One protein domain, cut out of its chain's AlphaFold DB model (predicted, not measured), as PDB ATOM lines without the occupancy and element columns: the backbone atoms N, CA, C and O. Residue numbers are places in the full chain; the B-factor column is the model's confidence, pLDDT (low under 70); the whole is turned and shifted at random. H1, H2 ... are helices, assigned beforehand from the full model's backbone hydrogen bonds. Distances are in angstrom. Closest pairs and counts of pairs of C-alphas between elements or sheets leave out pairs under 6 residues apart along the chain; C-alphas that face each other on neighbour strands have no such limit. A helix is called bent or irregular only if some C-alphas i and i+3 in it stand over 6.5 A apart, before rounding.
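This is residues 49 to 95 of the 96 residues of an uncharacterized protein of Natribacillus halophilus (UniProt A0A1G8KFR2). Two longer helices, H2 and H3, run out from a six-residue link as the two arms of an open V, and the short helix H1 adds one small turn at the outer end of the H2 arm. The arms do not close on each other, no helix touches another, and most of the printed part stands free, among it residues 49 to 63 with H1 and residues 83 to 95 at the far end of the H3 arm. The printed part has 47 residues with three named helices, in the order H1, H2, H3 along the chain, and no named strand; the class is all helix. The whole is loose, with a radius of gyration of the C-alphas of 13.7 A, and elongated, with spans of 40 by 26 by 18 A along its three main axes.

The longest helix by residues is H3, residues 76 to 93, and it touches no helix. H2, residues 55 to 69, comes before it in the chain, and the two are apart: no C-alpha of the one is within 8 A of the other. They are joined by a short link of 6 residues, Lys 70 to Ser 75. The N-to-C direction of H3 is (-0.55, -0.82, -0.16), and that of H2 is (0.67, 0.00, -0.74). At the other end of H2 is H1, residues 49 to 53, joined to it by a tight link of 1 residue, Asp 54. H1 and H2 are close but not clearly touching, with 2 pairs of C-alphas within 8 A. Their closest C-alphas are those of Leu 51 and Val 57, 6.7 A apart, and their centres are 15.2 A apart. H1 and H3 are apart. In the backbones of H1, H2 and H3, every pair of O of residue i and N of residue i+4 is within hydrogen-bond range.

H3 has 18 residues, Gly 76 to Glu 93, and measures 26.1 A from first to last C-alpha. It begins at C-alpha 76, at (-10.720, -11.829, 0.669), and ends at C-alpha 93, at (-22.454, -34.367, -5.187). H2 has 15 residues, Pro 55 to Glu 69, and measures 21.2 A from C-alpha 55 to C-alpha 69, the latter at (0.102, -26.205, 5.219). H1 has 5 residues, His 49 to Asn 53, measures 6.3 A, and begins at C-alpha 49, at (-11.733, -18.775, 28.810). The three helices hold 38 of the 47 printed residues, and no helix is bent or irregular.

The two C-alphas farthest apart are those of His 49 and Asp 95, the first and last printed residues, at 42.1 A. The radius of gyration of the C-alphas is 1.44 times the 9.5 A of a compact globule of 47 residues. Four stretches stand free, with no C-alpha 8 or more apart along the chain within 10 A: residues 49 to 63, of which 49 to 53 belong to H1 and 55 to 63 to H2; residues 66 to 71, of which 66 to 69 belong to H2; residues 75 to 81, of which 76 to 81 belong to H3; and residues 83 to 95, of which 83 to 93 belong to H3. The printed part has no cut, and neither of its links between helices is long. It begins at residue 49 and ends at residue 95 of a full chain of 96 residues. The mean pLDDT of the printed part is 79.2. Residues 92 to 95 are under 70, a place of low confidence, and of these 92 and 93 belong to H3. The mean pLDDT is 84 for H2, 78 for H3 and 77 for H1.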
ATOM      1  N   HIS A  49     -11.565 -17.436  28.264       74.62
ATOM      2  CA  HIS A  49     -11.733 -18.775  28.810       74.62
ATOM      3  C   HIS A  49     -12.862 -19.538  28.117       74.62
ATOM      4  O   HIS A  49     -12.666 -20.713  27.801       74.62
ATOM      5  N   ALA A  50     -14.000 -18.907  27.835       77.31
ATOM      6  CA  ALA A  50     -15.059 -19.529  27.041       77.31
ATOM      7  C   ALA A  50     -14.567 -19.867  25.626       77.31
ATOM      8  O   ALA A  50     -14.719 -21.003  25.187       77.31
ATOM      9  N   LEU A  51     -13.886 -18.936  24.951       76.62
ATOM     10  CA  LEU A  51     -13.335 -19.158  23.608       76.62
ATOM     11  C   LEU A  51     -12.259 -20.245  23.565       76.62
ATOM     12  O   LEU A  51     -12.218 -21.032  22.622       76.62
ATOM     13  N   ALA A  52     -11.381 -20.305  24.569       76.19
ATOM     14  CA  ALA A  52     -10.338 -21.327  24.637       76.19
ATOM     15  C   ALA A  52     -10.907 -22.739  24.838       76.19
ATOM     16  O   ALA A  52     -10.273 -23.717  24.442       76.19
ATOM     17  N   ASN A  53     -12.088 -22.843  25.451       81.75
ATOM     18  CA  ASN A  53     -12.778 -24.109  25.678       81.75
ATOM     19  C   ASN A  53     -13.841 -24.413  24.613       81.75
ATOM     20  O   ASN A  53     -14.454 -25.480  24.662       81.75
ATOM     21  N   ASP A  54     -14.052 -23.513  23.651       86.44
ATOM     22  CA  ASP A  54     -14.993 -23.720  22.563       86.44
ATOM     23  C   ASP A  54     -14.412 -24.746  21.555       86.44
ATOM     24  O   ASP A  54     -13.362 -24.517  20.924       86.44
ATOM     25  N   PRO A  55     -15.058 -25.918  21.396       83.88
ATOM     26  CA  PRO A  55     -14.588 -26.963  20.494       83.88
ATOM     27  C   PRO A  55     -14.671 -26.552  19.017       83.88
ATOM     28  O   PRO A  55     -13.863 -27.027  18.212       83.88
ATOM     29  N   ASP A  56     -15.592 -25.660  18.653       87.19
ATOM     30  CA  ASP A  56     -15.741 -25.143  17.296       87.19
ATOM     31  C   ASP A  56     -14.610 -24.173  16.956       87.19
ATOM     32  O   ASP A  56     -14.010 -24.296  15.885       87.19
ATOM     33  N   VAL A  57     -14.228 -23.294  17.887       80.06
ATOM     34  CA  VAL A  57     -13.053 -22.413  17.729       80.06
ATOM     35  C   VAL A  57     -11.784 -23.247  17.553       80.06
ATOM     36  O   VAL A  57     -11.002 -23.032  16.622       80.06
ATOM     37  N   THR A  58     -11.603 -24.270  18.388       83.50
ATOM     38  CA  THR A  58     -10.451 -25.176  18.294       83.50
ATOM     39  C   THR A  58     -10.435 -25.936  16.962       83.50
ATOM     40  O   THR A  58      -9.381 -26.071  16.327       83.50
ATOM     41  N   ARG A  59     -11.603 -26.400  16.490       86.31
ATOM     42  CA  ARG A  59     -11.754 -27.052  15.181       86.31
ATOM     43  C   ARG A  59     -11.362 -26.108  14.047       86.31
ATOM     44  O   ARG A  59     -10.572 -26.513  13.195       86.31
ATOM     45  N   GLN A  60     -11.860 -24.874  14.054       82.94
ATOM     46  CA  GLN A  60     -11.566 -23.875  13.025       82.94
ATOM     47  C   GLN A  60     -10.078 -23.512  12.982       82.94
ATOM     48  O   GLN A  60      -9.493 -23.456  11.902       82.94
ATOM     49  N   ILE A  61      -9.429 -23.341  14.140       83.38
ATOM     50  CA  ILE A  61      -7.985 -23.071  14.209       83.38
ATOM     51  C   ILE A  61      -7.186 -24.216  13.579       83.38
ATOM     52  O   ILE A  61      -6.240 -23.971  12.829       83.38
ATOM     53  N   ARG A  62      -7.556 -25.470  13.864       85.06
ATOM     54  CA  ARG A  62      -6.909 -26.639  13.259       85.06
ATOM     55  C   ARG A  62      -7.105 -26.667  11.743       85.06
ATOM     56  O   ARG A  62      -6.117 -26.803  11.032       85.06
ATOM     57  N   MET A  63      -8.331 -26.473  11.259       84.69
ATOM     58  CA  MET A  63      -8.616 -26.428   9.818       84.69
ATOM     59  C   MET A  63      -7.808 -25.328   9.123       84.69
ATOM     60  O   MET A  63      -7.135 -25.590   8.136       84.69
ATOM     61  N   SER A  64      -7.753 -24.131   9.713       80.94
ATOM     62  CA  SER A  64      -6.963 -23.019   9.177       80.94
ATOM     63  C   SER A  64      -5.461 -23.330   9.105       80.94
ATOM     64  O   SER A  64      -4.775 -22.897   8.176       80.94
ATOM     65  N   ARG A  65      -4.920 -24.093  10.065       84.50
ATOM     66  CA  ARG A  65      -3.523 -24.555  10.020       84.50
ATOM     67  C   ARG A  65      -3.293 -25.558   8.893       84.50
ATOM     68  O   ARG A  65      -2.340 -25.390   8.143       84.50
ATOM     69  N   GLU A  66      -4.175 -26.541   8.746       87.56
ATOM     70  CA  GLU A  66      -4.102 -27.522   7.657       87.56
ATOM     71  C   GLU A  66      -4.239 -26.858   6.279       87.56
ATOM     72  O   GLU A  66      -3.537 -27.223   5.337       87.56
ATOM     73  N   ASP A  67      -5.101 -25.848   6.160       84.38
ATOM     74  CA  ASP A  67      -5.247 -25.049   4.945       84.38
ATOM     75  C   ASP A  67      -3.960 -24.287   4.625       84.38
ATOM     76  O   ASP A  67      -3.475 -24.342   3.494       84.38
ATOM     77  N   ARG A  68      -3.331 -23.662   5.627       82.56
ATOM     78  CA  ARG A  68      -2.023 -23.007   5.463       82.56
ATOM     79  C   ARG A  68      -0.932 -23.974   5.013       82.56
ATOM     80  O   ARG A  68      -0.170 -23.631   4.114       82.56
ATOM     81  N   GLU A  69      -0.863 -25.164   5.604       85.94
ATOM     82  CA  GLU A  69       0.102 -26.205   5.219       85.94
ATOM     83  C   GLU A  69      -0.107 -26.685   3.778       85.94
ATOM     84  O   GLU A  69       0.856 -26.973   3.070       85.94
ATOM     85  N   LYS A  70      -1.360 -26.706   3.316       85.00
ATOM     86  CA  LYS A  70      -1.735 -27.046   1.937       85.00
ATOM     87  C   LYS A  70      -1.641 -25.856   0.971       85.00
ATOM     88  O   LYS A  70      -2.024 -25.991  -0.187       85.00
ATOM     89  N   GLY A  71      -1.149 -24.698   1.422       81.38
ATOM     90  CA  GLY A  71      -1.029 -23.485   0.606       81.38
ATOM     91  C   GLY A  71      -2.362 -22.798   0.290       81.38
ATOM     92  O   GLY A  71      -2.396 -21.882  -0.528       81.38
ATOM     93  N   ARG A  72      -3.452 -23.199   0.951       78.56
ATOM     94  CA  ARG A  72      -4.795 -22.618   0.841       78.56
ATOM     95  C   ARG A  72      -4.908 -21.352   1.690       78.56
ATOM     96  O   ARG A  72      -5.662 -21.270   2.656       78.56
ATOM     97  N   ILE A  73      -4.074 -20.373   1.357       79.00
ATOM     98  CA  ILE A  73      -4.073 -19.046   1.970       79.00
ATOM     99  C   ILE A  73      -4.741 -18.111   0.982       79.00
ATOM    100  O   ILE A  73      -4.137 -17.714  -0.011       79.00
ATOM    101  N   TYR A  74      -5.990 -17.778   1.259       75.62
ATOM    102  CA  TYR A  74      -6.783 -16.966   0.358       75.62
ATOM    103  C   TYR A  74      -6.805 -15.503   0.803       75.62
ATOM    104  O   TYR A  74      -6.892 -15.201   1.997       75.62
ATOM    105  N   SER A  75      -6.744 -14.587  -0.164       79.12
ATOM    106  CA  SER A  75      -7.169 -13.203   0.050       79.12
ATOM    107  C   SER A  75      -8.701 -13.137   0.184       79.12
ATOM    108  O   SER A  75      -9.388 -14.143   0.005       79.12
ATOM    109  N   GLY A  76      -9.266 -11.969   0.506       75.69
ATOM    110  CA  GLY A  76     -10.720 -11.829   0.669       75.69
ATOM    111  C   GLY A  76     -11.519 -12.276  -0.563       75.69
ATOM    112  O   GLY A  76     -12.503 -12.998  -0.424       75.69
ATOM    113  N   GLU A  77     -11.079 -11.907  -1.767       83.25
ATOM    114  CA  GLU A  77     -11.753 -12.293  -3.015       83.25
ATOM    115  C   GLU A  77     -11.467 -13.749  -3.402       83.25
ATOM    116  O   GLU A  77     -12.398 -14.477  -3.751       83.25
ATOM    117  N   ASP A  78     -10.221 -14.214  -3.253       78.19
ATOM    118  CA  ASP A  78      -9.860 -15.608  -3.551       78.19
ATOM    119  C   ASP A  78     -10.589 -16.590  -2.620       78.19
ATOM    120  O   ASP A  78     -10.973 -17.686  -3.024       78.19
ATOM    121  N   GLY A  79     -10.818 -16.180  -1.369       79.06
ATOM    122  CA  GLY A  79     -11.499 -16.991  -0.365       79.06
ATOM    123  C   GLY A  79     -12.989 -17.081  -0.655       79.06
ATOM    124  O   GLY A  79     -13.578 -18.152  -0.540       79.06
ATOM    125  N   LEU A  80     -13.590 -15.976  -1.106       79.44
ATOM    126  CA  LEU A  80     -14.974 -15.965  -1.574       79.44
ATOM    127  C   LEU A  80     -15.165 -16.834  -2.820       79.44
ATOM    128  O   LEU A  80     -16.193 -17.497  -2.928       79.44
ATOM    129  N   HIS A  81     -14.204 -16.848  -3.746       83.06
ATOM    130  CA  HIS A  81     -14.256 -17.726  -4.916       83.06
ATOM    131  C   HIS A  81     -14.166 -19.203  -4.515       83.06
ATOM    132  O   HIS A  81     -15.000 -20.001  -4.935       83.06
ATOM    133  N   PHE A  82     -13.201 -19.558  -3.662       79.75
ATOM    134  CA  PHE A  82     -13.042 -20.922  -3.158       79.75
ATOM    135  C   PHE A  82     -14.303 -21.430  -2.441       79.75
ATOM    136  O   PHE A  82     -14.778 -22.520  -2.734       79.75
ATOM    137  N   LEU A  83     -14.900 -20.614  -1.565       79.25
ATOM    138  CA  LEU A  83     -16.127 -20.990  -0.853       79.25
ATOM    139  C   LEU A  83     -17.309 -21.230  -1.795       79.25
ATOM    140  O   LEU A  83     -18.083 -22.153  -1.570       79.25
ATOM    141  N   ARG A  84     -17.461 -20.413  -2.842       85.19
ATOM    142  CA  ARG A  84     -18.524 -20.612  -3.839       85.19
ATOM    143  C   ARG A  84     -18.341 -21.923  -4.593       85.19
ATOM    144  O   ARG A  84     -19.315 -22.640  -4.770       85.19
ATOM    145  N   GLN A  85     -17.106 -22.237  -4.977       83.00
ATOM    146  CA  GLN A  85     -16.788 -23.478  -5.676       83.00
ATOM    147  C   GLN A  85     -17.065 -24.715  -4.806       83.00
ATOM    148  O   GLN A  85     -17.710 -25.643  -5.272       83.00
ATOM    149  N   GLU A  86     -16.647 -24.714  -3.537       81.06
ATOM    150  CA  GLU A  86     -16.917 -25.833  -2.617       81.06
ATOM    151  C   GLU A  86     -18.421 -26.040  -2.381       81.06
ATOM    152  O   GLU A  86     -18.883 -27.175  -2.277       81.06
ATOM    153  N   ILE A  87     -19.204 -24.955  -2.316       81.62
ATOM    154  CA  ILE A  87     -20.668 -25.034  -2.196       81.62
ATOM    155  C   ILE A  87     -21.279 -25.661  -3.455       81.62
ATOM    156  O   ILE A  87     -22.099 -26.566  -3.335       81.62
ATOM    157  N   GLU A  88     -20.860 -25.224  -4.647       82.19
ATOM    158  CA  GLU A  88     -21.337 -25.784  -5.920       82.19
ATOM    159  C   GLU A  88     -20.972 -27.271  -6.076       82.19
ATOM    160  O   GLU A  88     -21.795 -28.061  -6.542       82.19
ATOM    161  N   GLU A  89     -19.766 -27.672  -5.663       77.62
ATOM    162  CA  GLU A  89     -19.320 -29.071  -5.688       77.62
ATOM    163  C   GLU A  89     -20.122 -29.937  -4.702       77.62
ATOM    164  O   GLU A  89     -20.575 -31.021  -5.069       77.62
ATOM    165  N   PHE A  90     -20.391 -29.437  -3.493       74.88
ATOM    166  CA  PHE A  90     -21.203 -30.140  -2.496       74.88
ATOM    167  C   PHE A  90     -22.670 -30.300  -2.928       74.88
ATOM    168  O   PHE A  90     -23.274 -31.357  -2.730       74.88
ATOM    169  N   GLU A  91     -23.256 -29.267  -3.539       73.00
ATOM    170  CA  GLU A  91     -24.617 -29.322  -4.085       73.00
ATOM    171  C   GLU A  91     -24.709 -30.291  -5.277       73.00
ATOM    172  O   GLU A  91     -25.663 -31.062  -5.355       73.00
ATOM    173  N   CYS A  92     -23.689 -30.344  -6.144       63.97
ATOM    174  CA  CYS A  92     -23.621 -31.307  -7.250       63.97
ATOM    175  C   CYS A  92     -23.427 -32.764  -6.794       63.97
ATOM    176  O   CYS A  92     -23.989 -33.672  -7.404       63.97
ATOM    177  N   GLU A  93     -22.637 -33.016  -5.745       57.94
ATOM    178  CA  GLU A  93     -22.454 -34.367  -5.187       57.94
ATOM    179  C   GLU A  93     -23.708 -34.890  -4.470       57.94
ATOM    180  O   GLU A  93     -23.894 -36.100  -4.358       57.94
ATOM    181  N   SER A  94     -24.584 -33.992  -4.013       57.94
ATOM    182  CA  SER A  94     -25.828 -34.334  -3.310       57.94
ATOM    183  C   SER A  94     -26.970 -34.777  -4.242       57.94
ATOM    184  O   SER A  94     -27.972 -35.306  -3.761       57.94
ATOM    185  N   ASP A  95     -26.820 -34.575  -5.557       52.06
ATOM    186  CA  ASP A  95     -27.796 -34.914  -6.606       52.06
ATOM    187  C   ASP A  95     -27.541 -36.294  -7.271       52.06
ATOM    188  O   ASP A  95     -28.148 -36.613  -8.301       52.06
TER     189      ASP A  95